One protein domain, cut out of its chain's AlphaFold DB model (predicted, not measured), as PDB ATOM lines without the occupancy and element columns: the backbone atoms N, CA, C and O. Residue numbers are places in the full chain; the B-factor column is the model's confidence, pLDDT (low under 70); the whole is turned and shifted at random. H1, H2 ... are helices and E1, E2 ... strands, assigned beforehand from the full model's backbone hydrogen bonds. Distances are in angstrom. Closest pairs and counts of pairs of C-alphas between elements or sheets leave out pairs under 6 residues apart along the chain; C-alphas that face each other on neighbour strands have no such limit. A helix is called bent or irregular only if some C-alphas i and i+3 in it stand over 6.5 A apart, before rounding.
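What this domain is: This is residues 38 to 205 of the 229 residues of an uncharacterized protein of Prochlorococcus marinus str. PAC1 (UniProt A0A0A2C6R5). A four-stranded antiparallel sheet makes the middle layer, with the long helix H2 and H5 side by side over one face and H6 over the other. The long link of the hairpin E2 and E3, residues 92 to 106, reaches out at one end of the longest axis, while the short helices H3 and H4 and the link of residues 133 to 148 lie at the other end. The printed part has 168 residues, with seven named helices and four named strands in the order E1 H1 H2 E2 E3 H3 H4 H5 E4 H6 H7; the sheet's order is E2 E3 E1 E4, and the class is mixed, helices and strands. The whole is compact, with a radius of gyration of the C-alphas of 17.1 A, and its spans of 53 by 35 by 23 A make it only just elongated.

Where its parts are: E1 is residues 38 to 41, 9.9 A long, and begins with C-alpha 38 at (166.009, 228.082, 159.744). H1, residues 53 to 60, is 11.9 A; H2, residues 62 to 80, is 26.6 A and begins with C-alpha 62 at (173.184, 242.580, 168.091). E2, residues 85 to 91, is 19.7 A, and E3, residues 107 to 113, is 19.5 A. H3, residues 119 to 122, is 4.8 A, and H4, residues 129 to 132, is 5.5 A. H5, residues 149 to 162, is 19.8 A, and E4, residues 174 to 178, is 13.3 A. H6, residues 181 to 192, is 17.9 A and irregular: C-alphas 182 and 185 are 7.4 A apart. H7, residues 200 to 204, is 5.9 A and ends with C-alpha 204 at (172.845, 242.067, 158.314).

How they stand to each other: E2 and E4 are the edge strands of the sheet. Across the hairpin E2 and E3, N 88 and O 110 are within hydrogen-bond range at 2.9 A; across E3 and E1, N 40 and O 109 at 2.8 A; across E1 and E4, N 39 and O 175 at 2.8 A. E1, H1, H2 and E2 form a split strand-helix-strand unit, two strands running the same way with E3 between them, and its crossover is right-handed. The domain has three layers, helices on both faces of the sheet. H2 lies over E2 and E3 at a height over the sheet of 9.5 A, and H5 lies on the same face over E1 and E4 at 9.3 A. H2 and H5 touch, closest at the C-alphas of Ile 72 and Ile 161, 5.8 A apart; they run opposite ways at a tilt of 36 degrees, only just steep. H6 lies on the opposite face, over E3, at a height of 9.4 A; its closest C-alpha pair with E2 is Phe 88 and Gly 191, 5.7 A. H7 stands at the sheet's level, with the C-alphas of Ile 89 and Ile 204 4.7 A apart. H1 only grazes the sheet, with residues 58 to 60. H4 touches H5, closest at the C-alphas of Leu 131 and Leu 156, 6.2 A; H2 and H3 only just touch, with 3 pairs of C-alphas within 8 A, the closest those of Phe 80 and Ala 120, 5.3 A. H5 and H6 are apart. In H2, H5 and H7 every O i to N i+4 pair is within hydrogen-bond range; in H1 it is 1 of 4, with 4 of 5 O i to N i+3 pairs, and in H6 3 of 8, with 7 of 9, while H3 and H4 are too short for an O i to N i+4 pair.

The domain as a whole: The two C-alphas farthest apart are those of Gly 100 and Asp 123, 56.2 A. The printed part has no cut. The links E1 to H1, E2 to E3, H4 to H5 and H5 to E4 are long; within the second, residues 95 to 96 pair antiparallel with residues 102 to 103. The mean pLDDT of the printed part is 89.9, and residues 137 to 138 are under 70.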
ATOM      1  N   ALA A  38     166.531 227.825 158.420       96.38
ATOM      2  CA  ALA A  38     166.009 228.082 159.744       96.38
ATOM      3  C   ALA A  38     165.774 229.577 159.973       96.38
ATOM      4  O   ALA A  38     166.665 230.388 159.752       96.38
ATOM      5  N   VAL A  39     164.599 229.916 160.504       95.69
ATOM      6  CA  VAL A  39     164.291 231.248 161.038       95.69
ATOM      7  C   VAL A  39     164.200 231.160 162.552       95.69
ATOM      8  O   VAL A  39     163.399 230.388 163.093       95.69
ATOM      9  N   LEU A  40     165.020 231.952 163.234       95.00
ATOM     10  CA  LEU A  40     165.126 231.999 164.685       95.00
ATOM     11  C   LEU A  40     164.507 233.293 165.206       95.00
ATOM     12  O   LEU A  40     164.942 234.388 164.850       95.00
ATOM     13  N   TYR A  41     163.535 233.164 166.105       91.94
ATOM     14  CA  TYR A  41     162.926 234.284 166.814       91.94
ATOM     15  C   TYR A  41     163.354 234.274 168.278       91.94
ATOM     16  O   TYR A  41     163.233 233.264 168.972       91.94
ATOM     17  N   TYR A  42     163.815 235.429 168.756       88.38
ATOM     18  CA  TYR A  42     164.313 235.590 170.116       88.38
ATOM     19  C   TYR A  42     163.235 236.178 171.027       88.38
ATOM     20  O   TYR A  42     162.587 237.180 170.703       88.38
ATOM     21  N   GLY A  43     163.055 235.582 172.202       73.69
ATOM     22  CA  GLY A  43     162.085 236.088 173.177       73.69
ATOM     23  C   GLY A  43     161.474 235.048 174.105       73.69
ATOM     24  O   GLY A  43     160.644 235.408 174.941       73.69
ATOM     25  N   LYS A  44     161.852 233.778 173.958       74.62
ATOM     26  CA  LYS A  44     161.385 232.687 174.808       74.62
ATOM     27  C   LYS A  44     162.557 232.069 175.547       74.62
ATOM     28  O   LYS A  44     163.673 232.042 175.028       74.62
ATOM     29  N   ASP A  45     162.298 231.627 176.770       73.94
ATOM     30  CA  ASP A  45     163.281 230.875 177.533       73.94
ATOM     31  C   ASP A  45     163.404 229.434 177.010       73.94
ATOM     32  O   ASP A  45     162.664 228.983 176.127       73.94
ATOM     33  N   PHE A  46     164.344 228.690 177.590       73.56
ATOM     34  CA  PHE A  46     164.585 227.299 177.231       73.56
ATOM     35  C   PHE A  46     163.351 226.398 177.407       73.56
ATOM     36  O   PHE A  46     163.133 225.502 176.594       73.56
ATOM     37  N   LEU A  47     162.523 226.639 178.424       78.94
ATOM     38  CA  LEU A  47     161.320 225.854 178.718       78.94
ATOM     39  C   LEU A  47     160.109 226.280 177.870       78.94
ATOM     40  O   LEU A  47     159.083 225.605 177.880       78.94
ATOM     41  N   GLY A  48     160.244 227.355 177.093       72.00
ATOM     42  CA  GLY A  48     159.197 227.932 176.261       72.00
ATOM     43  C   GLY A  48     158.372 229.022 176.952       72.00
ATOM     44  O   GLY A  48     157.403 229.514 176.369       72.00
ATOM     45  N   GLY A  49     158.765 229.429 178.159       76.19
ATOM     46  CA  GLY A  49     158.228 230.579 178.874       76.19
ATOM     47  C   GLY A  49     158.656 231.913 178.261       76.19
ATOM     48  O   GLY A  49     159.407 231.978 177.281       76.19
ATOM     49  N   LEU A  50     158.137 233.007 178.815       76.62
ATOM     50  CA  LEU A  50     158.626 234.348 178.494       76.62
ATOM     51  C   LEU A  50     159.968 234.572 179.192       76.62
ATOM     52  O   LEU A  50     160.132 234.197 180.347       76.62
ATOM     53  N   LEU A  51     160.917 235.203 178.497       77.06
ATOM     54  CA  LEU A  51     162.144 235.659 179.147       77.06
ATOM     55  C   LEU A  51     161.824 236.755 180.167       77.06
ATOM     56  O   LEU A  51     160.997 237.631 179.901       77.06
ATOM     57  N   GLU A  52     162.556 236.754 181.281       83.19
ATOM     58  CA  GLU A  52     162.555 237.864 182.235       83.19
ATOM     59  C   GLU A  52     162.850 239.198 181.527       83.19
ATOM     60  O   GLU A  52     163.656 239.216 180.589       83.19
ATOM     61  N   PRO A  53     162.273 240.336 181.962       83.38
ATOM     62  CA  PRO A  53     162.370 241.606 181.237       83.38
ATOM     63  C   PRO A  53     163.799 242.057 180.903       83.38
ATOM     64  O   PRO A  53     164.038 242.675 179.867       83.38
ATOM     65  N   GLU A  54     164.771 241.774 181.768       85.25
ATOM     66  CA  GLU A  54     166.187 242.075 181.524       85.25
ATOM     67  C   GLU A  54     166.794 241.210 180.420       85.25
ATOM     68  O   GLU A  54     167.458 241.735 179.529       85.25
ATOM     69  N   GLU A  55     166.524 239.906 180.428       82.56
ATOM     70  CA  GLU A  55     166.981 238.983 179.387       82.56
ATOM     71  C   GLU A  55     166.255 239.228 178.067       82.56
ATOM     72  O   GLU A  55     166.877 239.258 177.007       82.56
ATOM     73  N   TYR A  56     164.951 239.491 178.124       81.56
ATOM     74  CA  TYR A  56     164.161 239.855 176.961       81.56
ATOM     75  C   TYR A  56     164.720 241.113 176.288       81.56
ATOM     76  O   TYR A  56     164.817 241.156 175.063       81.56
ATOM     77  N   ARG A  57     165.170 242.109 177.068       82.81
ATOM     78  CA  ARG A  57     165.804 243.342 176.557       82.81
ATOM     79  C   ARG A  57     167.081 243.112 175.752       82.81
ATOM     80  O   ARG A  57     167.403 243.922 174.883       82.81
ATOM     81  N   LYS A  58     167.762 241.989 175.948       84.88
ATOM     82  CA  LYS A  58     168.974 241.667 175.193       84.88
ATOM     83  C   LYS A  58     168.691 241.251 173.747       84.88
ATOM     84  O   LYS A  58     169.579 241.347 172.913       84.88
ATOM     85  N   ARG A  59     167.450 240.901 173.382       81.88
ATOM     86  CA  ARG A  59     167.080 240.599 171.979       81.88
ATOM     87  C   ARG A  59     167.142 241.810 171.034       81.88
ATOM     88  O   ARG A  59     166.914 241.673 169.834       81.88
ATOM     89  N   TRP A  60     167.359 243.004 171.585       85.62
ATOM     90  CA  TRP A  60     167.620 244.238 170.842       85.62
ATOM     91  C   TRP A  60     169.117 244.557 170.736       85.62
ATOM     92  O   TRP A  60     169.475 245.557 170.113       85.62
ATOM     93  N   ASP A  61     169.976 243.726 171.328       90.06
ATOM     94  CA  ASP A  61     171.428 243.821 171.257       90.06
ATOM     95  C   ASP A  61     171.967 242.830 170.219       90.06
ATOM     96  O   ASP A  61     171.818 241.611 170.335       90.06
ATOM     97  N   ARG A  62     172.614 243.369 169.184       91.81
ATOM     98  CA  ARG A  62     173.184 242.580 168.091       91.81
ATOM     99  C   ARG A  62     174.340 241.699 168.563       91.81
ATOM    100  O   ARG A  62     174.513 240.601 168.041       91.81
ATOM    101  N   GLU A  63     175.140 242.149 169.527       93.81
ATOM    102  CA  GLU A  63     176.286 241.372 170.003       93.81
ATOM    103  C   GLU A  63     175.837 240.094 170.705       93.81
ATOM    104  O   GLU A  63     176.446 239.036 170.543       93.81
ATOM    105  N   GLU A  64     174.734 240.164 171.441       92.44
ATOM    106  CA  GLU A  64     174.153 239.000 172.093       92.44
ATOM    107  C   GLU A  64     173.508 238.024 171.089       92.44
ATOM    108  O   GLU A  64     173.636 236.802 171.235       92.44
ATOM    109  N   VAL A  65     172.911 238.536 170.005       93.88
ATOM    110  CA  VAL A  65     172.462 237.707 168.868       93.88
ATOM    111  C   VAL A  65     173.650 236.960 168.244       93.88
ATOM    112  O   VAL A  65     173.611 235.737 168.105       93.88
ATOM    113  N   ILE A  66     174.767 237.645 167.989       95.69
ATOM    114  CA  ILE A  66     175.999 237.034 167.447       95.69
ATOM    115  C   ILE A  66     176.589 235.984 168.401       95.69
ATOM    116  O   ILE A  66     177.098 234.947 167.962       95.69
ATOM    117  N   LYS A  67     176.532 236.208 169.721       95.44
ATOM    118  CA  LYS A  67     176.941 235.198 170.717       95.44
ATOM    119  C   LYS A  67     176.068 233.946 170.617       95.44
ATOM    120  O   LYS A  67     176.597 232.831 170.668       95.44
ATOM    121  N   THR A  68     174.764 234.121 170.408       94.25
ATOM    122  CA  THR A  68     173.811 233.023 170.192       94.25
ATOM    123  C   THR A  68     174.127 232.257 168.905       94.25
ATOM    124  O   THR A  68     174.237 231.029 168.939       94.25
ATOM    125  N   HIS A  69     174.398 232.954 167.799       97.44
ATOM    126  CA  HIS A  69     174.846 232.341 166.540       97.44
ATOM    127  C   HIS A  69     176.127 231.531 166.714       97.44
ATOM    128  O   HIS A  69     176.240 230.415 166.205       97.44
ATOM    129  N   SER A  70     177.090 232.058 167.472       97.50
ATOM    130  CA  SER A  70     178.350 231.373 167.759       97.50
ATOM    131  C   SER A  70     178.156 230.114 168.602       97.50
ATOM    132  O   SER A  70     178.821 229.099 168.379       97.50
ATOM    133  N   PHE A  71     177.241 230.149 169.571       96.50
ATOM    134  CA  PHE A  71     176.859 228.963 170.332       96.50
ATOM    135  C   PHE A  71     176.252 227.892 169.418       96.50
ATOM    136  O   PHE A  71     176.764 226.772 169.380       96.50
ATOM    137  N   ILE A  72     175.233 228.259 168.637       97.31
ATOM    138  CA  ILE A  72     174.528 227.342 167.730       97.31
ATOM    139  C   ILE A  72     175.497 226.761 166.701       97.31
ATOM    140  O   ILE A  72     175.598 225.547 166.568       97.31
ATOM    141  N   SER A  73     176.292 227.605 166.043       97.75
ATOM    142  CA  SER A  73     177.240 227.177 165.009       97.75
ATOM    143  C   SER A  73     178.277 226.191 165.535       97.75
ATOM    144  O   SER A  73     178.597 225.207 164.874       97.75
ATOM    145  N   ARG A  74     178.817 226.428 166.740       97.38
ATOM    146  CA  ARG A  74     179.749 225.484 167.374       97.38
ATOM    147  C   ARG A  74     179.065 224.169 167.713       97.38
ATOM    148  O   ARG A  74     179.692 223.124 167.592       97.38
ATOM    149  N   LYS A  75     177.811 224.217 168.160       97.00
ATOM    150  CA  LYS A  75     177.069 223.017 168.535       97.00
ATOM    151  C   LYS A  75     176.709 222.171 167.317       97.00
ATOM    152  O   LYS A  75     177.013 220.984 167.334       97.00
ATOM    153  N   ILE A  76     176.191 222.787 166.252       97.69
ATOM    154  CA  ILE A  76     175.941 222.122 164.964       97.69
ATOM    155  C   ILE A  76     177.224 221.441 164.487       97.69
ATOM    156  O   ILE A  76     177.213 220.238 164.252       97.69
ATOM    157  N   ARG A  77     178.350 222.167 164.457       96.50
ATOM    158  CA  ARG A  77     179.615 221.597 163.974       96.50
ATOM    159  C   ARG A  77     180.159 220.453 164.831       96.50
ATOM    160  O   ARG A  77     180.777 219.533 164.313       96.50
ATOM    161  N   LYS A  78     179.922 220.491 166.145       97.25
ATOM    162  CA  LYS A  78     180.261 219.377 167.043       97.25
ATOM    163  C   LYS A  78     179.381 218.153 166.811       97.25
ATOM    164  O   LYS A  78     179.882 217.050 166.954       97.25
ATOM    165  N   CYS A  79     178.099 218.358 166.515       97.44
ATOM    166  CA  CYS A  79     177.139 217.273 166.351       97.44
ATOM    167  C   CYS A  79     177.281 216.587 164.988       97.44
ATOM    168  O   CYS A  79     177.301 215.363 164.938       97.44
ATOM    169  N   PHE A  80     177.410 217.378 163.919       96.62
ATOM    170  CA  PHE A  80     177.250 216.921 162.535       96.62
ATOM    171  C   PHE A  80     178.503 217.105 161.657       96.62
ATOM    172  O   PHE A  80     178.453 216.880 160.453       96.62
ATOM    173  N   GLY A  81     179.630 217.540 162.232       93.94
ATOM    174  CA  GLY A  81     180.858 217.833 161.484       93.94
ATOM    175  C   GLY A  81     180.896 219.249 160.898       93.94
ATOM    176  O   GLY A  81     180.055 220.093 161.196       93.94
ATOM    177  N   ASP A  82     181.911 219.560 160.088       92.25
ATOM    178  CA  ASP A  82     182.131 220.922 159.571       92.25
ATOM    179  C   ASP A  82     181.165 221.285 158.430       92.25
ATOM    180  O   ASP A  82     181.543 221.391 157.266       92.25
ATOM    181  N   ILE A  83     179.888 221.457 158.756       92.44
ATOM    182  CA  ILE A  83     178.851 221.831 157.794       92.44
ATOM    183  C   ILE A  83     178.895 223.351 157.540       92.44
ATOM    184  O   ILE A  83     179.065 224.135 158.489       92.44
ATOM    185  N   PRO A  84     178.748 223.797 156.277       93.81
ATOM    186  CA  PRO A  84     178.590 225.206 155.926       93.81
ATOM    187  C   PRO A  84     177.356 225.827 156.589       93.81
ATOM    188  O   PRO A  84     176.268 225.261 156.567       93.81
ATOM    189  N   LEU A  85     177.537 227.007 157.176       95.69
ATOM    190  CA  LEU A  85     176.488 227.795 157.832       95.69
ATOM    191  C   LEU A  85     176.556 229.235 157.337       95.69
ATOM    192  O   LEU A  85     177.661 229.781 157.292       95.69
ATOM    193  N   PHE A  86     175.419 229.860 157.043       95.50
ATOM    194  CA  PHE A  86     175.330 231.267 156.639       95.50
ATOM    195  C   PHE A  86     174.253 231.973 157.455       95.50
ATOM    196  O   PHE A  86     173.114 231.516 157.495       95.50
ATOM    197  N   TRP A  87     174.633 233.060 158.119       97.06
ATOM    198  CA  TRP A  87     173.812 233.770 159.091       97.06
ATOM    199  C   TRP A  87     173.507 235.192 158.632       97.06
ATOM    200  O   TRP A  87     174.420 235.969 158.330       97.06
ATOM    201  N   PHE A  88     172.229 235.547 158.708       96.81
ATOM    202  CA  PHE A  88     171.725 236.889 158.452       96.81
ATOM    203  C   PHE A  88     170.893 237.358 159.647       96.81
ATOM    204  O   PHE A  88     169.989 236.664 160.108       96.81
ATOM    205  N   ILE A  89     171.234 238.526 160.182       95.75
ATOM    206  CA  ILE A  89     170.562 239.180 161.300       95.75
ATOM    207  C   ILE A  89     169.590 240.193 160.719       95.75
ATOM    208  O   ILE A  89     169.997 241.240 160.216       95.75
ATOM    209  N   ASN A  90     168.305 239.896 160.855       91.69
ATOM    210  CA  ASN A  90     167.228 240.750 160.392       91.69
ATOM    211  C   ASN A  90     166.494 241.362 161.575       91.69
ATOM    212  O   ASN A  90     166.517 240.860 162.702       91.69
ATOM    213  N   ARG A  91     165.845 242.495 161.337       88.75
ATOM    214  CA  ARG A  91     165.182 243.253 162.389       88.75
ATOM    215  C   ARG A  91     163.776 243.601 161.955       88.75
ATOM    216  O   ARG A  91     163.577 244.070 160.845       88.75
ATOM    217  N   HIS A  92     162.813 243.378 162.841       87.12
ATOM    218  CA  HIS A  92     161.465 243.880 162.607       87.12
ATOM    219  C   HIS A  92     161.452 245.409 162.583       87.12
ATOM    220  O   HIS A  92     162.315 246.057 163.188       87.12
ATOM    221  N   ASP A  93     160.438 245.970 161.934       86.94
ATOM    222  CA  ASP A  93     160.199 247.403 161.975       86.94
ATOM    223  C   ASP A  93     159.979 247.886 163.412       86.94
ATOM    224  O   ASP A  93     159.552 247.148 164.310       86.94
ATOM    225  N   ASN A  94     160.302 249.157 163.633       88.19
ATOM    226  CA  ASN A  94     159.919 249.824 164.866       88.19
ATOM    227  C   ASN A  94     158.389 249.915 164.925       88.19
ATOM    228  O   ASN A  94     157.734 250.109 163.903       88.19
ATOM    229  N   TYR A  95     157.829 249.799 166.120       86.19
ATOM    230  CA  TYR A  95     156.386 249.842 166.342       86.19
ATOM    231  C   TYR A  95     156.066 250.808 167.477       86.19
ATOM    232  O   TYR A  95     156.905 251.052 168.340       86.19
ATOM    233  N   GLU A  96     154.867 251.367 167.480       91.19
ATOM    234  CA  GLU A  96     154.368 252.189 168.581       91.19
ATOM    235  C   GLU A  96     153.610 251.294 169.570       91.19
ATOM    236  O   GLU A  96     152.867 250.404 169.148       91.19
ATOM    237  N   ASP A  97     153.860 251.449 170.874       87.19
ATOM    238  CA  ASP A  97     153.074 250.758 171.903       87.19
ATOM    239  C   ASP A  97     151.726 251.460 172.157       87.19
ATOM    240  O   ASP A  97     151.395 252.463 171.525       87.19
ATOM    241  N   ALA A  98     150.913 250.904 173.060       88.31
ATOM    242  CA  ALA A  98     149.584 251.440 173.361       88.31
ATOM    243  C   ALA A  98     149.637 252.853 173.975       88.31
ATOM    244  O   ALA A  98     148.645 253.580 173.951       88.31
ATOM    245  N   GLU A  99     150.790 253.239 174.516       92.00
ATOM    246  CA  GLU A  99     151.071 254.517 175.157       92.00
ATOM    247  C   GLU A  99     151.668 255.561 174.195       92.00
ATOM    248  O   GLU A  99     152.000 256.668 174.624       92.00
ATOM    249  N   GLY A 100     151.813 255.239 172.905       90.12
ATOM    250  CA  GLY A 100     152.371 256.154 171.907       90.12
ATOM    251  C   GLY A 100     153.904 256.195 171.883       90.12
ATOM    252  O   GLY A 100     154.504 257.076 171.262       90.12
ATOM    253  N   VAL A 101     154.583 255.278 172.577       90.50
ATOM    254  CA  VAL A 101     156.046 255.238 172.651       90.50
ATOM    255  C   VAL A 101     156.596 254.355 171.539       90.50
ATOM    256  O   VAL A 101     156.394 253.140 171.512       90.50
ATOM    257  N   CYS A 102     157.398 254.951 170.654       88.50
ATOM    258  CA  CYS A 102     158.103 254.206 169.617       88.50
ATOM    259  C   CYS A 102     159.099 253.207 170.234       88.50
ATOM    260  O   CYS A 102     160.092 253.578 170.872       88.50
ATOM    261  N   LYS A 103     158.844 251.918 170.024       83.12
ATOM    262  CA  LYS A 103     159.720 250.805 170.372       83.12
ATOM    263  C   LYS A 103     160.514 250.354 169.168       83.12
ATOM    264  O   LYS A 103     160.042 250.221 168.044       83.12
ATOM    265  N   LYS A 104     161.760 250.022 169.469       84.50
ATOM    266  CA  LYS A 104     162.668 249.348 168.560       84.50
ATOM    267  C   LYS A 104     162.108 247.971 168.178       84.50
ATOM    268  O   LYS A 104     161.689 247.228 169.063       84.50
ATOM    269  N   GLY A 105     162.174 247.590 166.906       84.69
ATOM    270  CA  GLY A 105     161.873 246.212 166.507       84.69
ATOM    271  C   GLY A 105     162.939 245.232 167.010       84.69
ATOM    272  O   GLY A 105     164.112 245.604 167.161       84.69
ATOM    273  N   SER A 106     162.530 244.004 167.334       88.06
ATOM    274  CA  SER A 106     163.434 242.943 167.796       88.06
ATOM    275  C   SER A 106     164.167 242.278 166.636       88.06
ATOM    276  O   SER A 106     163.669 242.260 165.508       88.06
ATOM    277  N   PHE A 107     165.332 241.698 166.927       92.75
ATOM    278  CA  PHE A 107     166.028 240.863 165.959       92.75
ATOM    279  C   PHE A 107     165.332 239.506 165.781       92.75
ATOM    280  O   PHE A 107     164.725 238.969 166.710       92.75
ATOM    281  N   HIS A 108     165.455 238.967 164.577       93.94
ATOM    282  CA  HIS A 108     165.344 237.550 164.248       93.94
ATOM    283  C   HIS A 108     166.547 237.196 163.373       93.94
ATOM    284  O   HIS A 108     167.316 238.079 162.971       93.94
ATOM    285  N   SER A 109     166.783 235.920 163.108       96.25
ATOM    286  CA  SER A 109     167.878 235.553 162.215       96.25
ATOM    287  C   SER A 109     167.532 234.405 161.308       96.25
ATOM    288  O   SER A 109     166.853 233.461 161.709       96.25
ATOM    289  N   ASP A 110     168.055 234.524 160.103       96.62
ATOM    290  CA  ASP A 110     167.940 233.548 159.046       96.62
ATOM    291  C   ASP A 110     169.260 232.778 158.977       96.62
ATOM    292  O   ASP A 110     170.352 233.359 158.957       96.62
ATOM    293  N   LEU A 111     169.151 231.455 159.002       97.00
ATOM    294  CA  LEU A 111     170.263 230.521 158.996       97.00
ATOM    295  C   LEU A 111     170.083 229.534 157.845       97.00
ATOM    296  O   LEU A 111     169.121 228.768 157.815       97.00
ATOM    297  N   TYR A 112     171.062 229.506 156.949       95.56
ATOM    298  CA  TYR A 112     171.171 228.521 155.876       95.56
ATOM    299  C   TYR A 112     172.237 227.502 156.247       95.56
ATOM    300  O   TYR A 112     173.334 227.873 156.678       95.56
ATOM    301  N   ILE A 113     171.908 226.225 156.099       95.69
ATOM    302  CA  ILE A 113     172.701 225.105 156.604       95.69
ATOM    303  C   ILE A 113     172.939 224.154 155.439       95.69
ATOM    304  O   ILE A 113     171.994 223.776 154.750       95.69
ATOM    305  N   GLY A 114     174.203 223.793 155.228       93.31
ATOM    306  CA  GLY A 114     174.608 222.775 154.263       93.31
ATOM    307  C   GLY A 114     174.011 221.400 154.559       93.31
ATOM    308  O   GLY A 114     173.419 221.165 155.614       93.31
ATOM    309  N   GLU A 115     174.213 220.487 153.622       92.75
ATOM    310  CA  GLU A 115     173.814 219.093 153.774       92.75
ATOM    311  C   GLU A 115     174.441 218.450 155.022       92.75
ATOM    312  O   GLU A 115     175.631 218.628 155.311       92.75
ATOM    313  N   ILE A 116     173.622 217.707 155.771       95.12
ATOM    314  CA  ILE A 116     174.099 216.832 156.842       95.12
ATOM    315  C   ILE A 116     174.382 215.466 156.202       95.12
ATOM    316  O   ILE A 116     173.438 214.865 155.687       95.12
ATOM    317  N   PRO A 117     175.630 214.967 156.235       94.31
ATOM    318  CA  PRO A 117     175.959 213.655 155.684       94.31
ATOM    319  C   PRO A 117     175.262 212.537 156.471       94.31
ATOM    320  O   PRO A 117     175.093 212.651 157.690       94.31
ATOM    321  N   ASP A 118     174.868 211.459 155.793       95.81
ATOM    322  CA  ASP A 118     174.242 210.286 156.427       95.81
ATOM    323  C   ASP A 118     175.159 209.672 157.487       95.81
ATOM    324  O   ASP A 118     174.708 209.309 158.576       95.81
ATOM    325  N   GLU A 119     176.466 209.684 157.234       96.44
ATOM    326  CA  GLU A 119     177.486 209.166 158.139       96.44
ATOM    327  C   GLU A 119     177.474 209.882 159.496       96.44
ATOM    328  O   GLU A 119     177.776 209.269 160.513       96.44
ATOM    329  N   ALA A 120     177.071 211.162 159.553       95.88
ATOM    330  CA  ALA A 120     176.943 211.875 160.827       95.88
ATOM    331  C   ALA A 120     175.796 211.340 161.700       95.88
ATOM    332  O   ALA A 120     175.756 211.631 162.897       95.88
ATOM    333  N   ILE A 121     174.852 210.604 161.110       96.31
ATOM    334  CA  ILE A 121     173.734 209.955 161.800       96.31
ATOM    335  C   ILE A 121     174.058 208.488 162.089       96.31
ATOM    336  O   ILE A 121     173.737 208.008 163.176       96.31
ATOM    337  N   GLU A 122     174.692 207.794 161.143       94.62
ATOM    338  CA  GLU A 122     175.068 206.380 161.258       94.62
ATOM    339  C   GLU A 122     176.234 206.148 162.232       94.62
ATOM    340  O   GLU A 122     176.202 205.189 163.005       94.62
ATOM    341  N   ASP A 123     177.218 207.054 162.253       95.69
ATOM    342  CA  ASP A 123     178.327 207.097 163.214       95.69
ATOM    343  C   ASP A 123     178.287 208.420 164.008       95.69
ATOM    344  O   ASP A 123     179.041 209.367 163.747       95.69
ATOM    345  N   PRO A 124     177.337 208.552 164.953       96.31
ATOM    346  CA  PRO A 124     177.055 209.826 165.584       96.31
ATOM    347  C   PRO A 124     178.168 210.245 166.541       96.31
ATOM    348  O   PRO A 124     178.619 209.495 167.410       96.31
ATOM    349  N   SER A 125     178.535 211.524 166.470       96.88
ATOM    350  CA  SER A 125     179.457 212.115 167.438       96.88
ATOM    351  C   SER A 125     178.926 212.004 168.874       96.88
ATOM    352  O   SER A 125     177.720 212.039 169.138       96.88
ATOM    353  N   THR A 126     179.837 212.000 169.850       96.81
ATOM    354  CA  THR A 126     179.467 212.026 171.278       96.81
ATOM    355  C   THR A 126     178.633 213.249 171.663       96.81
ATOM    356  O   THR A 126     177.885 213.204 172.637       96.81
ATOM    357  N   ALA A 127     178.729 214.338 170.895       96.69
ATOM    358  CA  ALA A 127     177.913 215.533 171.075       96.69
ATOM    359  C   ALA A 127     176.483 215.374 170.531       96.69
ATOM    360  O   ALA A 127     175.575 216.025 171.049       96.69
ATOM    361  N   LEU A 128     176.283 214.530 169.513       96.38
ATOM    362  CA  LEU A 128     174.979 214.250 168.914       96.38
ATOM    363  C   LEU A 128     174.185 213.210 169.718       96.38
ATOM    364  O   LEU A 128     172.969 213.346 169.836       96.38
ATOM    365  N   LEU A 129     174.856 212.221 170.321       95.19
ATOM    366  CA  LEU A 129     174.217 211.141 171.091       95.19
ATOM    367  C   LEU A 129     173.149 211.617 172.099       95.19
ATOM    368  O   LEU A 129     172.053 211.060 172.084       95.19
ATOM    369  N   PRO A 130     173.369 212.659 172.928       94.75
ATOM    370  CA  PRO A 130     172.338 213.140 173.849       94.75
ATOM    371  C   PRO A 130     171.055 213.624 173.156       94.75
ATOM    372  O   PRO A 130     169.978 213.532 173.739       94.75
ATOM    373  N   LEU A 131     171.147 214.125 171.919       94.06
ATOM    374  CA  LEU A 131     169.995 214.643 171.178       94.06
ATOM    375  C   LEU A 131     169.067 213.526 170.692       94.06
ATOM    376  O   LEU A 131     167.861 213.740 170.618       94.06
ATOM    377  N   PHE A 132     169.587 212.325 170.434       92.88
ATOM    378  CA  PHE A 132     168.759 211.164 170.090       92.88
ATOM    379  C   PHE A 132     167.756 210.810 171.193       92.88
ATOM    380  O   PHE A 132     166.639 210.385 170.898       92.88
ATOM    381  N   TYR A 133     168.131 211.046 172.451       91.06
ATOM    382  CA  TYR A 133     167.298 210.789 173.624       91.06
ATOM    383  C   TYR A 133     166.475 212.004 174.062       91.06
ATOM    384  O   TYR A 133     165.765 211.935 175.063       91.06
ATOM    385  N   ALA A 134     166.552 213.124 173.339       86.38
ATOM    386  CA  ALA A 134     165.782 214.308 173.680       86.38
ATOM    387  C   ALA A 134     164.280 214.043 173.493       86.38
ATOM    388  O   ALA A 134     163.798 213.782 172.388       86.38
ATOM    389  N   GLU A 135     163.524 214.152 174.579       76.00
ATOM    390  CA  GLU A 135     162.068 214.092 174.546       76.00
ATOM    391  C   GLU A 135     161.519 215.444 174.065       76.00
ATOM    392  O   GLU A 135     161.672 216.478 174.724       76.00
ATOM    393  N   LYS A 136     160.885 215.468 172.885       70.12
ATOM    394  CA  LYS A 136     160.052 216.618 172.477       70.12
ATOM    395  C   LYS A 136     158.703 216.583 173.217       70.12
ATOM    396  O   LYS A 136     158.458 215.721 174.052       70.12
ATOM    397  N   GLN A 137     157.785 217.481 172.846       59.22
ATOM    398  CA  GLN A 137     156.409 217.558 173.372       59.22
ATOM    399  C   GLN A 137     155.640 216.226 173.401       59.22
ATOM    400  O   GLN A 137     154.735 216.082 174.211       59.22
ATOM    401  N   SER A 138     155.979 215.260 172.541       66.19
ATOM    402  CA  SER A 138     155.320 213.951 172.510       66.19
ATOM    403  C   SER A 138     155.775 212.985 173.611       66.19
ATOM    404  O   SER A 138     155.198 211.910 173.715       66.19
ATOM    405  N   GLY A 139     156.830 213.306 174.372       77.31
ATOM    406  CA  GLY A 139     157.436 212.394 175.357       77.31
ATOM    407  C   GLY A 139     158.174 211.197 174.745       77.31
ATOM    408  O   GLY A 139     158.678 210.351 175.468       77.31
ATOM    409  N   ILE A 140     158.246 211.116 173.410       82.94
ATOM    410  CA  ILE A 140     158.932 210.036 172.689       82.94
ATOM    411  C   ILE A 140     160.317 210.539 172.252       82.94
ATOM    412  O   ILE A 140     160.368 211.528 171.490       82.94
ATOM    413  N   PRO A 141     161.406 209.873 172.689       89.56
ATOM    414  CA  PRO A 141     162.768 210.123 172.221       89.56
ATOM    415  C   PRO A 141     162.876 210.148 170.694       89.56
ATOM    416  O   PRO A 141     162.119 209.478 169.992       89.56
ATOM    417  N   ILE A 142     163.808 210.931 170.152       89.75
ATOM    418  CA  ILE A 142     163.960 211.087 168.698       89.75
ATOM    419  C   ILE A 142     164.335 209.758 168.029       89.75
ATOM    420  O   ILE A 142     163.754 209.427 166.999       89.75
ATOM    421  N   ASN A 143     165.232 208.972 168.631       87.25
ATOM    422  CA  ASN A 143     165.672 207.677 168.094       87.25
ATOM    423  C   ASN A 143     164.594 206.584 168.064       87.25
ATOM    424  O   ASN A 143     164.782 205.574 167.399       87.25
ATOM    425  N   MET A 144     163.494 206.756 168.797       87.12
ATOM    426  CA  MET A 144     162.387 205.793 168.834       87.12
ATOM    427  C   MET A 144     161.295 206.109 167.805       87.12
ATOM    428  O   MET A 144     160.269 205.435 167.763       87.12
ATOM    429  N   ARG A 145     161.473 207.159 166.998       86.00
ATOM    430  CA  ARG A 145     160.514 207.539 165.960       86.00
ATOM    431  C   ARG A 145     160.814 206.753 164.693       86.00
ATOM    432  O   ARG A 145     161.930 206.805 164.187       86.00
ATOM    433  N   GLU A 146     159.802 206.088 164.152       86.88
ATOM    434  CA  GLU A 146     159.886 205.403 162.860       86.88
ATOM    435  C   GLU A 146     159.847 206.430 161.719       86.88
ATOM    436  O   GLU A 146     158.804 206.709 161.128       86.88
ATOM    437  N   VAL A 147     160.990 207.064 161.454       90.94
ATOM    438  CA  VAL A 147     161.158 208.074 160.402       90.94
ATOM    439  C   VAL A 147     162.390 207.763 159.553       90.94
ATOM    440  O   VAL A 147     163.346 207.160 160.034       90.94
ATOM    441  N   GLY A 148     162.380 208.182 158.286       93.69
ATOM    442  CA  GLY A 148     163.549 208.064 157.408       93.69
ATOM    443  C   GLY A 148     164.706 208.978 157.832       93.69
ATOM    444  O   GLY A 148     164.508 209.928 158.596       93.69
ATOM    445  N   ILE A 149     165.904 208.720 157.293       93.38
ATOM    446  CA  ILE A 149     167.144 209.421 157.666       93.38
ATOM    447  C   ILE A 149     167.047 210.945 157.498       93.38
ATOM    448  O   ILE A 149     167.452 211.687 158.387       93.38
ATOM    449  N   GLU A 150     166.390 211.423 156.439       93.19
ATOM    450  CA  GLU A 150     166.196 212.860 156.198       93.19
ATOM    451  C   GLU A 150     165.341 213.542 157.270       93.19
ATOM    452  O   GLU A 150     165.687 214.602 157.799       93.19
ATOM    453  N   ALA A 151     164.240 212.901 157.665       93.12
ATOM    454  CA  ALA A 151     163.403 213.402 158.748       93.12
ATOM    455  C   ALA A 151     164.141 213.340 160.095       93.12
ATOM    456  O   ALA A 151     163.996 214.236 160.929       93.12
ATOM    457  N   LEU A 152     164.972 212.313 160.303       94.50
ATOM    458  CA  LEU A 152     165.805 212.179 161.495       94.50
ATOM    459  C   LEU A 152     166.858 213.297 161.587       94.50
ATOM    460  O   LEU A 152     166.972 213.923 162.645       94.50
ATOM    461  N   LYS A 153     167.553 213.623 160.485       96.00
ATOM    462  CA  LYS A 153     168.481 214.768 160.393       96.00
ATOM    463  C   LYS A 153     167.793 216.066 160.800       96.00
ATOM    464  O   LYS A 153     168.293 216.776 161.673       96.00
ATOM    465  N   GLN A 154     166.612 216.346 160.244       95.56
ATOM    466  CA  GLN A 154     165.855 217.554 160.577       95.56
ATOM    467  C   GLN A 154     165.446 217.589 162.059       95.56
ATOM    468  O   GLN A 154     165.577 218.628 162.708       95.56
ATOM    469  N   LEU A 155     164.994 216.465 162.631       94.50
ATOM    470  CA  LEU A 155     164.616 216.386 164.047       94.50
ATOM    471  C   LEU A 155     165.799 216.647 164.987       94.50
ATOM    472  O   LEU A 155     165.645 217.392 165.963       94.50
ATOM    473  N   LEU A 156     166.955 216.050 164.696       95.94
ATOM    474  CA  LEU A 156     168.182 216.215 165.474       95.94
ATOM    475  C   LEU A 156     168.746 217.630 165.331       95.94
ATOM    476  O   LEU A 156     169.162 218.230 166.323       95.94
ATOM    477  N   LEU A 157     168.720 218.192 164.121       97.06
ATOM    478  CA  LEU A 157     169.137 219.566 163.866       97.06
ATOM    479  C   LEU A 157     168.251 220.563 164.622       97.06
ATOM    480  O   LEU A 157     168.763 221.477 165.270       97.06
ATOM    481  N   GLU A 158     166.933 220.357 164.616       95.31
ATOM    482  CA  GLU A 158     166.007 221.181 165.389       95.31
ATOM    483  C   GLU A 158     166.324 221.114 166.889       95.31
ATOM    484  O   GLU A 158     166.418 222.152 167.545       95.31
ATOM    485  N   ALA A 159     166.535 219.911 167.437       93.69
ATOM    486  CA  ALA A 159     166.911 219.732 168.839       93.69
ATOM    487  C   ALA A 159     168.240 220.438 169.167       93.69
ATOM    488  O   ALA A 159     168.341 221.149 170.166       93.69
ATOM    489  N   CYS A 160     169.227 220.324 168.277       95.31
ATOM    490  CA  CYS A 160     170.525 220.977 168.403       95.31
ATOM    491  C   CYS A 160     170.408 222.508 168.496       95.31
ATOM    492  O   CYS A 160     171.026 223.123 169.369       95.31
ATOM    493  N   ILE A 161     169.592 223.128 167.634       95.19
ATOM    494  CA  ILE A 161     169.378 224.584 167.620       95.19
ATOM    495  C   ILE A 161     168.597 225.036 168.864       95.19
ATOM    496  O   ILE A 161     168.939 226.051 169.476       95.19
ATOM    497  N   ARG A 162     167.568 224.280 169.268       91.88
ATOM    498  CA  ARG A 162     166.702 224.615 170.416       91.88
ATOM    499  C   ARG A 162     167.403 224.567 171.769       91.88
ATOM    500  O   ARG A 162     166.913 225.173 172.719       91.88
ATOM    501  N   ASP A 163     168.567 223.934 171.848       89.75
ATOM    502  CA  ASP A 163     169.409 223.988 173.043       89.75
ATOM    503  C   ASP A 163     170.032 225.369 173.294       89.75
ATOM    504  O   ASP A 163     170.594 225.616 174.363       89.75
ATOM    505  N   ALA A 164     169.939 226.297 172.340       89.62
ATOM    506  CA  ALA A 164     170.284 227.686 172.585       89.62
ATOM    507  C   ALA A 164     169.254 228.352 173.508       89.62
ATOM    508  O   ALA A 164     168.057 228.371 173.216       89.62
ATOM    509  N   LYS A 165     169.747 228.982 174.584       84.12
ATOM    510  CA  LYS A 165     168.950 229.647 175.635       84.12
ATOM    511  C   LYS A 165     167.817 230.531 175.095       84.12
ATOM    512  O   LYS A 165     166.747 230.565 175.687       84.12
ATOM    513  N   TRP A 166     168.079 231.270 174.018       83.50
ATOM    514  CA  TRP A 166     167.173 232.286 173.467       83.50
ATOM    515  C   TRP A 166     166.239 231.792 172.365       83.50
ATOM    516  O   TRP A 166     165.352 232.535 171.945       83.50
ATOM    517  N   VAL A 167     166.461 230.567 171.886       86.25
ATOM    518  CA  VAL A 167     165.551 229.887 170.963       86.25
ATOM    519  C   VAL A 167     164.594 229.038 171.795       86.25
ATOM    520  O   VAL A 167     163.380 229.242 171.765       86.25
ATOM    521  N   GLY A 168     165.154 228.131 172.598       82.62
ATOM    522  CA  GLY A 168     164.405 227.292 173.519       82.62
ATOM    523  C   GLY A 168     163.383 226.368 172.852       82.62
ATOM    524  O   GLY A 168     163.386 226.114 171.641       82.62
ATOM    525  N   ARG A 169     162.478 225.835 173.675       81.38
ATOM    526  CA  ARG A 169     161.509 224.800 173.275       81.38
ATOM    527  C   ARG A 169     160.194 225.341 172.711       81.38
ATOM    528  O   ARG A 169     159.373 224.550 172.256       81.38
ATOM    529  N   HIS A 170     159.971 226.657 172.717       82.19
ATOM    530  CA  HIS A 170     158.713 227.213 172.213       82.19
ATOM    531  C   HIS A 170     158.582 226.980 170.693       82.19
ATOM    532  O   HIS A 170     159.508 227.329 169.948       82.19
ATOM    533  N   PRO A 171     157.446 226.454 170.193       81.62
ATOM    534  CA  PRO A 171     157.278 226.130 168.774       81.62
ATOM    535  C   PRO A 171     157.580 227.312 167.848       81.62
ATOM    536  O   PRO A 171     158.344 227.174 166.901       81.62
ATOM    537  N   ASN A 172     157.087 228.505 168.196       85.75
ATOM    538  CA  ASN A 172     157.253 229.706 167.367       85.75
ATOM    539  C   ASN A 172     158.663 230.321 167.392       85.75
ATOM    540  O   ASN A 172     158.896 231.269 166.651       85.75
ATOM    541  N   SER A 173     159.588 229.841 168.232       89.38
ATOM    542  CA  SER A 173     160.949 230.400 168.291       89.38
ATOM    543  C   SER A 173     161.861 229.902 167.174       89.38
ATOM    544  O   SER A 173     162.897 230.508 166.917       89.38
ATOM    545  N   LEU A 174     161.509 228.788 166.534       93.88
ATOM    546  CA  LEU A 174     162.299 228.191 165.467       93.88
ATOM    547  C   LEU A 174     161.366 227.618 164.412       93.88
ATOM    548  O   LEU A 174     160.556 226.740 164.711       93.88
ATOM    549  N   LYS A 175     161.534 228.085 163.180       95.12
ATOM    550  CA  LYS A 175     160.976 227.457 161.983       95.12
ATOM    551  C   LYS A 175     162.136 226.841 161.220       95.12
ATOM    552  O   LYS A 175     163.007 227.586 160.797       95.12
ATOM    553  N   LEU A 176     162.168 225.519 161.094       95.88
ATOM    554  CA  LEU A 176     163.200 224.783 160.362       95.88
ATOM    555  C   LEU A 176     162.532 223.977 159.253       95.88
ATOM    556  O   LEU A 176     161.600 223.219 159.530       95.88
ATOM    557  N   GLN A 177     163.038 224.106 158.036       94.62
ATOM    558  CA  GLN A 177     162.558 223.369 156.873       94.62
ATOM    559  C   GLN A 177     163.727 222.880 156.022       94.62
ATOM    560  O   GLN A 177     164.792 223.505 156.010       94.62
ATOM    561  N   SER A 178     163.525 221.770 155.316       93.94
ATOM    562  CA  SER A 178     164.382 221.406 154.194       93.94
ATOM    563  C   SER A 178     164.145 222.371 153.033       93.94
ATOM    564  O   SER A 178     163.050 222.912 152.873       93.94
ATOM    565  N   VAL A 179     165.187 222.613 152.247       89.94
ATOM    566  CA  VAL A 179     165.144 223.469 151.062       89.94
ATOM    567  C   VAL A 179     165.479 222.599 149.857       89.94
ATOM    568  O   VAL A 179     166.598 222.087 149.787       89.94
ATOM    569  N   PRO A 180     164.537 222.401 148.920       87.12
ATOM    570  CA  PRO A 180     164.849 221.798 147.632       87.12
ATOM    571  C   PRO A 180     165.936 222.605 146.920       87.12
ATOM    572  O   PRO A 180     165.945 223.837 146.984       87.12
ATOM    573  N   ILE A 181     166.837 221.926 146.212       83.38
ATOM    574  CA  ILE A 181     167.960 222.572 145.511       83.38
ATOM    575  C   ILE A 181     167.445 223.632 144.528       83.38
ATOM    576  O   ILE A 181     168.040 224.699 144.383       83.38
ATOM    577  N   GLU A 182     166.305 223.368 143.896       85.56
ATOM    578  CA  GLU A 182     165.655 224.246 142.928       85.56
ATOM    579  C   GLU A 182     165.140 225.551 143.559       85.56
ATOM    580  O   GLU A 182     165.073 226.581 142.889       85.56
ATOM    581  N   GLU A 183     164.812 225.532 144.855       86.38
ATOM    582  CA  GLU A 183     164.297 226.682 145.609       86.38
ATOM    583  C   GLU A 183     165.404 227.449 146.347       86.38
ATOM    584  O   GLU A 183     165.148 228.499 146.951       86.38
ATOM    585  N   PHE A 184     166.648 226.960 146.297       83.44
ATOM    586  CA  PHE A 184     167.761 227.518 147.060       83.44
ATOM    587  C   PHE A 184     167.977 229.005 146.773       83.44
ATOM    588  O   PHE A 184     167.998 229.801 147.710       83.44
ATOM    589  N   SER A 185     168.107 229.391 145.499       83.44
ATOM    590  CA  SER A 185     168.410 230.782 145.131       83.44
ATOM    591  C   SER A 185     167.356 231.741 145.683       83.44
ATOM    592  O   SER A 185     167.695 232.726 146.331       83.44
ATOM    593  N   GLN A 186     166.075 231.409 145.496       85.25
ATOM    594  CA  GLN A 186     164.968 232.224 145.990       85.25
ATOM    595  C   GLN A 186     164.961 232.295 147.520       85.25
ATOM    596  O   GLN A 186     164.718 233.356 148.098       85.25
ATOM    597  N   THR A 187     165.233 231.171 148.184       85.81
ATOM    598  CA  THR A 187     165.287 231.125 149.645       85.81
ATOM    599  C   THR A 187     166.456 231.958 150.157       85.81
ATOM    600  O   THR A 187     166.289 232.687 151.129       85.81
ATOM    601  N   PHE A 188     167.625 231.905 149.515       87.75
ATOM    602  CA  PHE A 188     168.823 232.652 149.907       87.75
ATOM    603  C   PHE A 188     168.681 234.161 149.703       87.75
ATOM    604  O   PHE A 188     169.089 234.940 150.566       87.75
ATOM    605  N   ASP A 189     168.013 234.577 148.626       87.25
ATOM    606  CA  ASP A 189     167.703 235.986 148.366       87.25
ATOM    607  C   ASP A 189     166.891 236.621 149.506       87.25
ATOM    608  O   ASP A 189     167.023 237.820 149.768       87.25
ATOM    609  N   TYR A 190     166.113 235.825 150.250       86.25
ATOM    610  CA  TYR A 190     165.387 236.306 151.425       86.25
ATOM    611  C   TYR A 190     166.320 236.875 152.505       86.25
ATOM    612  O   TYR A 190     166.032 237.938 153.050       86.25
ATOM    613  N   GLY A 191     167.459 236.227 152.770       86.56
ATOM    614  CA  GLY A 191     168.458 236.706 153.731       86.56
ATOM    615  C   GLY A 191     169.187 237.974 153.267       86.56
ATOM    616  O   GLY A 191     169.750 238.704 154.081       86.56
ATOM    617  N   LEU A 192     169.148 238.268 151.963       91.50
ATOM    618  CA  LEU A 192     169.797 239.425 151.338       91.50
ATOM    619  C   LEU A 192     168.842 240.597 151.070       91.50
ATOM    620  O   LEU A 192     169.299 241.668 150.657       91.50
ATOM    621  N   LYS A 193     167.531 240.416 151.273       90.56
ATOM    622  CA  LYS A 193     166.493 241.381 150.871       90.56
ATOM    623  C   LYS A 193     166.679 242.770 151.496       90.56
ATOM    624  O   LYS A 193     166.451 243.772 150.824       90.56
ATOM    625  N   ASP A 194     167.153 242.821 152.742       89.75
ATOM    626  CA  ASP A 194     167.266 244.055 153.528       89.75
ATOM    627  C   ASP A 194     168.601 244.793 153.282       89.75
ATOM    628  O   ASP A 194     168.822 245.886 153.801       89.75
ATOM    629  N   ILE A 195     169.494 244.236 152.451       92.50
ATOM    630  CA  ILE A 195     170.754 244.876 152.055       92.50
ATOM    631  C   ILE A 195     170.487 245.782 150.849       92.50
ATOM    632  O   ILE A 195     170.323 245.309 149.724       92.50
ATOM    633  N   THR A 196     170.470 247.093 151.060       91.81
ATOM    634  CA  THR A 196     170.169 248.097 150.020       91.81
ATOM    635  C   THR A 196     171.340 249.033 149.721       91.81
ATOM    636  O   THR A 196     171.400 249.627 148.643       91.81
ATOM    637  N   LYS A 197     172.296 249.128 150.647       93.06
ATOM    638  CA  LYS A 197     173.532 249.919 150.559       93.06
ATOM    639  C   LYS A 197     174.712 249.145 151.146       93.06
ATOM    640  O   LYS A 197     174.532 248.128 151.815       93.06
ATOM    641  N   LEU A 198     175.934 249.624 150.915       90.56
ATOM    642  CA  LEU A 198     177.143 248.879 151.296       90.56
ATOM    643  C   LEU A 198     177.285 248.669 152.812       90.56
ATOM    644  O   LEU A 198     177.745 247.614 153.245       90.56
ATOM    645  N   ASP A 199     176.845 249.630 153.621       91.62
ATOM    646  CA  ASP A 199     176.926 249.526 155.082       91.62
ATOM    647  C   ASP A 199     176.022 248.429 155.661       91.62
ATOM    648  O   ASP A 199     176.311 247.895 156.736       91.62
ATOM    649  N   ASP A 200     174.950 248.060 154.950       92.75
ATOM    650  CA  ASP A 200     173.983 247.068 155.420       92.75
ATOM    651  C   ASP A 200     174.625 245.678 155.530       92.75
ATOM    652  O   ASP A 200     174.286 244.910 156.427       92.75
ATOM    653  N   PHE A 201     175.629 245.374 154.698       93.06
ATOM    654  CA  PHE A 201     176.366 244.109 154.754       93.06
ATOM    655  C   PHE A 201     176.978 243.840 156.133       93.06
ATOM    656  O   PHE A 201     176.931 242.714 156.619       93.06
ATOM    657  N   ASN A 202     177.529 244.860 156.794       91.81
ATOM    658  CA  ASN A 202     178.146 244.704 158.115       91.81
ATOM    659  C   ASN A 202     177.120 244.600 159.250       91.81
ATOM    660  O   ASN A 202     177.464 244.178 160.357       91.81
ATOM    661  N   GLN A 203     175.871 244.984 158.986       91.69
ATOM    662  CA  GLN A 203     174.781 244.937 159.954       91.69
ATOM    663  C   GLN A 203     174.001 243.629 159.839       91.69
ATOM    664  O   GLN A 203     173.750 242.978 160.857       91.69
ATOM    665  N   ILE A 204     173.687 243.223 158.612       94.62
ATOM    666  CA  ILE A 204     172.845 242.067 158.314       94.62
ATOM    667  C   ILE A 204     173.677 240.791 158.310       94.62
ATOM    668  O   ILE A 204     173.322 239.834 158.985       94.62
ATOM    669  N   VAL A 205     174.821 240.758 157.628       95.69
ATOM    670  CA  VAL A 205     175.602 239.520 157.551       95.69
ATOM    671  C   VAL A 205     176.405 239.327 158.835       95.69
ATOM    672  O   VAL A 205     177.203 240.179 159.243       95.69
TER     673      VAL A 205